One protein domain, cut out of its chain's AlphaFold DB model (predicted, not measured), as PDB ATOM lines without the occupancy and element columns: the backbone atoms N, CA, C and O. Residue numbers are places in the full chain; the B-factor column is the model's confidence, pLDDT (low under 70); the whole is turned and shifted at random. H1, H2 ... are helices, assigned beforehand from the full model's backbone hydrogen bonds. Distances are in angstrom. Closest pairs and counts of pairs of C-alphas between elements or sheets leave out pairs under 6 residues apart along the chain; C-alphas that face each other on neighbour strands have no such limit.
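Overview. This is residues 114 to 166 of the 176 residues of an uncharacterized protein of Aquimarina sp. AD10 (UniProt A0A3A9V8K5). Four short helices are strung along an open V-shaped path, with H1 and H2 on one arm, H3 and H4 on the other, and the link of residues 139 to 144 at the bottom of the V. The space between the arms is empty, no helix packs on another, and H3 and H4 make a corner where they come near each other at their linked ends. The printed part has 53 residues with four named helices in the order H1, H2, H3, H4 and no named strand; its class is all helix. It is only just extended, close to loose, with a radius of gyration of the C-alphas of 15.3 A, and its C-alphas span 38 by 30 by 21 A.

Arrangement. Start at the first printed residue and go along to H1, residues 116 to 125, which touches no helix. Next look at H2, residues 132 to 138; H1 and H2 are apart. Go on to H3, residues 145 to 153, which is apart from both H1 and H2. Then look at H4, residues 156 to 165, which is apart from H1 and from H2. H3 and H4 are close but not clearly touching, with 2 pairs of C-alphas within 8 A. Their closest C-alphas are those of Leu 153 and Leu 159, 5.6 A apart. The lines of H3 and H4 stand about perpendicular, at 78 degrees, and their centres are 14.8 A apart. In the backbones of H1, H2, H3 and H4 you will find every O i to N i+4 pair within hydrogen-bond range.

Along the chain. Find C-alpha 116 at (6.583, -59.189, -2.333); from there H1 runs to Glu 125, 14.1 A from first to last C-alpha. H2 begins with C-alpha 132 at (-1.489, -38.553, -1.573) and runs to Leu 138, 10.0 A on. From Tyr 145 to Leu 153, H3 measures 11.8 A. H4 runs 14.3 A from Asp 156 to Glu 165, where you will find C-alpha 165 at (8.579, -51.723, -22.257).

Size, cuts and confidence. The two C-alphas farthest apart are those of Glu 126 and Asp 156, 38.0 A. From the first printed C-alpha, Ile 114, to the last, Glu 166, it is 28.0 A. Residues 114 to 152 and 154 to 161 stand free. The links from H1 to H2 and from H2 to H3 are short, with 6 residues each, and the link from H3 to H4 is tight, with 2 residues. The printed part has no cut. In the B-factor column the mean pLDDT of the printed part is 75.6, and it falls under 70 at residues 126 to 127, 140 to 154 and 166; the mean over H3 is 65.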
ATOM      1  N   ILE A 114       9.069 -61.696   4.345       87.81
ATOM      2  CA  ILE A 114       7.822 -61.319   3.682       87.81
ATOM      3  C   ILE A 114       8.038 -61.346   2.166       87.81
ATOM      4  O   ILE A 114       8.895 -60.648   1.629       87.81
ATOM      5  N   GLU A 115       7.246 -62.153   1.465       87.50
ATOM      6  CA  GLU A 115       7.260 -62.186   0.002       87.50
ATOM      7  C   GLU A 115       6.591 -60.931  -0.578       87.50
ATOM      8  O   GLU A 115       5.539 -60.507  -0.098       87.50
ATOM      9  N   MET A 116       7.148 -60.374  -1.662       85.88
ATOM     10  CA  MET A 116       6.583 -59.189  -2.333       85.88
ATOM     11  C   MET A 116       5.120 -59.390  -2.738       85.88
ATOM     12  O   MET A 116       4.307 -58.488  -2.571       85.88
ATOM     13  N   THR A 117       4.750 -60.588  -3.198       84.94
ATOM     14  CA  THR A 117       3.362 -60.927  -3.545       84.94
ATOM     15  C   THR A 117       2.409 -60.750  -2.362       84.94
ATOM     16  O   THR A 117       1.321 -60.216  -2.540       84.94
ATOM     17  N   ALA A 118       2.834 -61.122  -1.150       86.31
ATOM     18  CA  ALA A 118       2.026 -60.957   0.057       86.31
ATOM     19  C   ALA A 118       1.866 -59.477   0.447       86.31
ATOM     20  O   ALA A 118       0.827 -59.092   0.975       86.31
ATOM     21  N   ILE A 119       2.867 -58.634   0.158       86.31
ATOM     22  CA  ILE A 119       2.778 -57.176   0.350       86.31
ATOM     23  C   ILE A 119       1.761 -56.575  -0.624       86.31
ATOM     24  O   ILE A 119       0.920 -55.780  -0.212       86.31
ATOM     25  N   TYR A 120       1.806 -56.966  -1.902       82.75
ATOM     26  CA  TYR A 120       0.839 -56.497  -2.899       82.75
ATOM     27  C   TYR A 120      -0.589 -56.936  -2.571       82.75
ATOM     28  O   TYR A 120      -1.506 -56.123  -2.653       82.75
ATOM     29  N   GLU A 121      -0.776 -58.193  -2.166       86.88
ATOM     30  CA  GLU A 121      -2.072 -58.716  -1.724       86.88
ATOM     31  C   GLU A 121      -2.586 -57.939  -0.505       86.88
ATOM     32  O   GLU A 121      -3.718 -57.469  -0.517       86.88
ATOM     33  N   TYR A 122      -1.732 -57.684   0.490       85.38
ATOM     34  CA  TYR A 122      -2.081 -56.883   1.666       85.38
ATOM     35  C   TYR A 122      -2.514 -55.452   1.312       85.38
ATOM     36  O   TYR A 122      -3.543 -54.979   1.791       85.38
ATOM     37  N   LEU A 123      -1.762 -54.767   0.444       84.88
ATOM     38  CA  LEU A 123      -2.078 -53.396   0.031       84.88
ATOM     39  C   LEU A 123      -3.365 -53.312  -0.801       84.88
ATOM     40  O   LEU A 123      -4.093 -52.326  -0.694       84.88
ATOM     41  N   ASN A 124      -3.652 -54.330  -1.614       80.75
ATOM     42  CA  ASN A 124      -4.745 -54.297  -2.583       80.75
ATOM     43  C   ASN A 124      -6.050 -54.940  -2.070       80.75
ATOM     44  O   ASN A 124      -7.134 -54.489  -2.435       80.75
ATOM     45  N   GLU A 125      -5.978 -55.977  -1.225       76.19
ATOM     46  CA  GLU A 125      -7.160 -56.680  -0.700       76.19
ATOM     47  C   GLU A 125      -7.718 -56.064   0.590       76.19
ATOM     48  O   GLU A 125      -8.940 -56.008   0.752       76.19
ATOM     49  N   GLU A 126      -6.871 -55.562   1.499       65.75
ATOM     50  CA  GLU A 126      -7.342 -54.955   2.759       65.75
ATOM     51  C   GLU A 126      -7.842 -53.505   2.603       65.75
ATOM     52  O   GLU A 126      -8.147 -52.848   3.599       65.75
ATOM     53  N   ASN A 127      -8.029 -53.017   1.369       60.53
ATOM     54  CA  ASN A 127      -8.619 -51.700   1.094       60.53
ATOM     55  C   ASN A 127      -7.840 -50.557   1.775       60.53
ATOM     56  O   ASN A 127      -8.419 -49.626   2.344       60.53
ATOM     57  N   ILE A 128      -6.508 -50.639   1.744       73.38
ATOM     58  CA  ILE A 128      -5.644 -49.585   2.271       73.38
ATOM     59  C   ILE A 128      -5.671 -48.423   1.275       73.38
ATOM     60  O   ILE A 128      -4.864 -48.331   0.354       73.38
ATOM     61  N   GLU A 129      -6.645 -47.534   1.449       77.38
ATOM     62  CA  GLU A 129      -6.763 -46.304   0.673       77.38
ATOM     63  C   GLU A 129      -5.756 -45.279   1.211       77.38
ATOM     64  O   GLU A 129      -6.033 -44.530   2.148       77.38
ATOM     65  N   LEU A 130      -4.545 -45.283   0.650       79.81
ATOM     66  CA  LEU A 130      -3.533 -44.275   0.958       79.81
ATOM     67  C   LEU A 130      -3.842 -42.994   0.185       79.81
ATOM     68  O   LEU A 130      -3.823 -42.982  -1.049       79.81
ATOM     69  N   SER A 131      -4.087 -41.895   0.898       82.94
ATOM     70  CA  SER A 131      -4.182 -40.596   0.240       82.94
ATOM     71  C   SER A 131      -2.794 -40.114  -0.187       82.94
ATOM     72  O   SER A 131      -1.769 -40.486   0.387       82.94
ATOM     73  N   THR A 132      -2.745 -39.202  -1.156       83.25
ATOM     74  CA  THR A 132      -1.489 -38.553  -1.573       83.25
ATOM     75  C   THR A 132      -0.774 -37.849  -0.416       83.25
ATOM     76  O   THR A 132       0.446 -37.730  -0.434       83.25
ATOM     77  N   THR A 133      -1.516 -37.417   0.609       84.62
ATOM     78  CA  THR A 133      -0.947 -36.788   1.811       84.62
ATOM     79  C   THR A 133      -0.313 -37.826   2.734       84.62
ATOM     80  O   THR A 133       0.748 -37.568   3.296       84.62
ATOM     81  N   ASP A 134      -0.918 -39.010   2.854       83.81
ATOM     82  CA  ASP A 134      -0.367 -40.110   3.651       83.81
ATOM     83  C   ASP A 134       0.922 -40.643   3.022       83.81
ATOM     84  O   ASP A 134       1.917 -40.829   3.716       83.81
ATOM     85  N   ILE A 135       0.936 -40.800   1.693       82.88
ATOM     86  CA  ILE A 135       2.135 -41.195   0.939       82.88
ATOM     87  C   ILE A 135       3.229 -40.132   1.084       82.88
ATOM     88  O   ILE A 135       4.379 -40.472   1.346       82.88
ATOM     89  N   ALA A 136       2.883 -38.845   0.981       81.94
ATOM     90  CA  ALA A 136       3.843 -37.758   1.166       81.94
ATOM     91  C   ALA A 136       4.433 -37.720   2.585       81.94
ATOM     92  O   ALA A 136       5.599 -37.383   2.741       81.94
ATOM     93  N   GLY A 137       3.662 -38.104   3.608       82.62
ATOM     94  CA  GLY A 137       4.157 -38.219   4.982       82.62
ATOM     95  C   GLY A 137       5.095 -39.408   5.224       82.62
ATOM     96  O   GLY A 137       5.799 -39.418   6.232       82.62
ATOM     97  N   LEU A 138       5.106 -40.404   4.328       80.38
ATOM     98  CA  LEU A 138       6.043 -41.533   4.358       80.38
ATOM     99  C   LEU A 138       7.369 -41.226   3.652       80.38
ATOM    100  O   LEU A 138       8.357 -41.921   3.891       80.38
ATOM    101  N   LEU A 139       7.391 -40.217   2.780       79.50
ATOM    102  CA  LEU A 139       8.613 -39.731   2.155       79.50
ATOM    103  C   LEU A 139       9.375 -38.908   3.197       79.50
ATOM    104  O   LEU A 139       8.902 -37.868   3.649       79.50
ATOM    105  N   ASP A 140      10.534 -39.411   3.613       68.44
ATOM    106  CA  ASP A 140      11.370 -38.743   4.607       68.44
ATOM    107  C   ASP A 140      11.921 -37.436   4.020       68.44
ATOM    108  O   ASP A 140      12.515 -37.435   2.940       68.44
ATOM    109  N   GLU A 141      11.725 -36.319   4.722       65.75
ATOM    110  CA  GLU A 141      12.103 -34.979   4.240       65.75
ATOM    111  C   GLU A 141      13.634 -34.840   4.094       65.75
ATOM    112  O   GLU A 141      14.124 -34.027   3.307       65.75
ATOM    113  N   ASP A 142      14.388 -35.692   4.799       66.00
ATOM    114  CA  ASP A 142      15.851 -35.743   4.797       66.00
ATOM    115  C   ASP A 142      16.445 -36.650   3.694       66.00
ATOM    116  O   ASP A 142      17.661 -36.633   3.465       66.00
ATOM    117  N   ILE A 143      15.624 -37.432   2.979       64.31
ATOM    118  CA  ILE A 143      16.088 -38.275   1.870       64.31
ATOM    119  C   ILE A 143      15.979 -37.484   0.565       64.31
ATOM    120  O   ILE A 143      14.899 -37.151   0.085       64.31
ATOM    121  N   ASN A 144      17.127 -37.199  -0.058       63.25
ATOM    122  CA  ASN A 144      17.173 -36.534  -1.357       63.25
ATOM    123  C   ASN A 144      16.832 -37.521  -2.485       63.25
ATOM    124  O   ASN A 144      17.705 -37.952  -3.238       63.25
ATOM    125  N   TYR A 145      15.551 -37.870  -2.596       65.44
ATOM    126  CA  TYR A 145      15.042 -38.756  -3.642       65.44
ATOM    127  C   TYR A 145      15.363 -38.244  -5.047       65.44
ATOM    128  O   TYR A 145      15.503 -39.057  -5.949       65.44
ATOM    129  N   ILE A 146      15.538 -36.928  -5.225       65.75
ATOM    130  CA  ILE A 146      15.891 -36.319  -6.513       65.75
ATOM    131  C   ILE A 146      17.267 -36.803  -6.985       65.75
ATOM    132  O   ILE A 146      17.393 -37.130  -8.156       65.75
ATOM    133  N   GLN A 147      18.263 -36.930  -6.099       65.94
ATOM    134  CA  GLN A 147      19.586 -37.452  -6.484       65.94
ATOM    135  C   GLN A 147      19.527 -38.929  -6.887       65.94
ATOM    136  O   GLN A 147      20.109 -39.308  -7.894       65.94
ATOM    137  N   THR A 148      18.778 -39.753  -6.149       63.25
ATOM    138  CA  THR A 148      18.607 -41.174  -6.488       63.25
ATOM    139  C   THR A 148      17.828 -41.360  -7.796       63.25
ATOM    140  O   THR A 148      18.190 -42.203  -8.609       63.25
ATOM    141  N   PHE A 149      16.790 -40.549  -8.032       67.06
ATOM    142  CA  PHE A 149      16.031 -40.554  -9.289       67.06
ATOM    143  C   PHE A 149      16.889 -40.084 -10.472       67.06
ATOM    144  O   PHE A 149      16.809 -40.659 -11.555       67.06
ATOM    145  N   GLU A 150      17.712 -39.050 -10.273       67.38
ATOM    146  CA  GLU A 150      18.609 -38.498 -11.293       67.38
ATOM    147  C   GLU A 150      19.740 -39.477 -11.647       67.38
ATOM    148  O   GLU A 150      20.084 -39.597 -12.818       67.38
ATOM    149  N   ASP A 151      20.258 -40.247 -10.690       66.88
ATOM    150  CA  ASP A 151      21.297 -41.249 -10.954       66.88
ATOM    151  C   ASP A 151      20.762 -42.511 -11.668       66.88
ATOM    152  O   ASP A 151      21.489 -43.128 -12.451       66.88
ATOM    153  N   GLU A 152      19.503 -42.907 -11.433       63.09
ATOM    154  CA  GLU A 152      18.914 -44.134 -12.002       63.09
ATOM    155  C   GLU A 152      18.209 -43.900 -13.354       63.09
ATOM    156  O   GLU A 152      18.401 -44.687 -14.291       63.09
ATOM    157  N   LEU A 153      17.470 -42.788 -13.498       60.16
ATOM    158  CA  LEU A 153      16.786 -42.386 -14.739       60.16
ATOM    159  C   LEU A 153      17.551 -41.349 -15.572       60.16
ATOM    160  O   LEU A 153      17.183 -41.116 -16.721       60.16
ATOM    161  N   GLY A 154      18.611 -40.726 -15.046       63.06
ATOM    162  CA  GLY A 154      19.465 -39.814 -15.823       63.06
ATOM    163  C   GLY A 154      20.366 -40.524 -16.834       63.06
ATOM    164  O   GLY A 154      21.062 -39.870 -17.610       63.06
ATOM    165  N   ASN A 155      20.361 -41.859 -16.845       71.69
ATOM    166  CA  ASN A 155      20.913 -42.641 -17.938       71.69
ATOM    167  C   ASN A 155      19.842 -42.820 -19.024       71.69
ATOM    168  O   ASN A 155      18.920 -43.623 -18.863       71.69
ATOM    169  N   ASP A 156      19.999 -42.088 -20.130       76.75
ATOM    170  CA  ASP A 156      19.093 -42.102 -21.286       76.75
ATOM    171  C   ASP A 156      18.765 -43.523 -21.782       76.75
ATOM    172  O   ASP A 156      17.651 -43.763 -22.246       76.75
ATOM    173  N   ASP A 157      19.692 -44.480 -21.649       77.94
ATOM    174  CA  ASP A 157      19.479 -45.871 -22.067       77.94
ATOM    175  C   ASP A 157      18.454 -46.593 -21.174       77.94
ATOM    176  O   ASP A 157      17.585 -47.298 -21.682       77.94
ATOM    177  N   ASN A 158      18.511 -46.381 -19.854       76.88
ATOM    178  CA  ASN A 158      17.560 -46.968 -18.903       76.88
ATOM    179  C   ASN A 158      16.165 -46.354 -19.076       76.88
ATOM    180  O   ASN A 158      15.154 -47.052 -19.004       76.88
ATOM    181  N   LEU A 159      16.111 -45.041 -19.326       78.00
ATOM    182  CA  LEU A 159      14.860 -44.342 -19.595       78.00
ATOM    183  C   LEU A 159      14.232 -44.819 -20.911       78.00
ATOM    184  O   LEU A 159      13.020 -45.007 -20.980       78.00
ATOM    185  N   LEU A 160      15.044 -45.031 -21.950       79.00
ATOM    186  CA  LEU A 160      14.567 -45.536 -23.233       79.00
ATOM    187  C   LEU A 160      14.035 -46.968 -23.116       79.00
ATOM    188  O   LEU A 160      13.024 -47.268 -23.747       79.00
ATOM    189  N   ASP A 161      14.675 -47.822 -22.318       81.31
ATOM    190  CA  ASP A 161      14.226 -49.198 -22.070       81.31
ATOM    191  C   ASP A 161      12.866 -49.212 -21.356       81.31
ATOM    192  O   ASP A 161      11.915 -49.812 -21.852       81.31
ATOM    193  N   TYR A 162      12.720 -48.416 -20.290       75.69
ATOM    194  CA  TYR A 162      11.450 -48.241 -19.580       75.69
ATOM    195  C   TYR A 162      10.327 -47.711 -20.488       75.69
ATOM    196  O   TYR A 162       9.223 -48.251 -20.510       75.69
ATOM    197  N   LEU A 163      10.612 -46.680 -21.292       79.31
ATOM    198  CA  LEU A 163       9.643 -46.120 -22.244       79.31
ATOM    199  C   LEU A 163       9.316 -47.068 -23.407       79.31
ATOM    200  O   LEU A 163       8.326 -46.845 -24.102       79.31
ATOM    201  N   SER A 164      10.154 -48.076 -23.654       79.00
ATOM    202  CA  SER A 164       9.948 -49.076 -24.706       79.00
ATOM    203  C   SER A 164       9.236 -50.332 -24.198       79.00
ATOM    204  O   SER A 164       8.620 -51.032 -25.003       79.00
ATOM    205  N   GLU A 165       9.331 -50.638 -22.900       73.75
ATOM    206  CA  GLU A 165       8.579 -51.723 -22.257       73.75
ATOM    207  C   GLU A 165       7.101 -51.367 -22.050       73.75
ATOM    208  O   GLU A 165       6.244 -52.249 -22.134       73.75
ATOM    209  N   GLU A 166       6.788 -50.088 -21.833       66.12
ATOM    210  CA  GLU A 166       5.411 -49.614 -21.693       66.12
ATOM    211  C   GLU A 166       4.764 -49.353 -23.068       66.12
ATOM    212  O   GLU A 166       5.269 -48.593 -23.896       66.12
TER     213      GLU A 166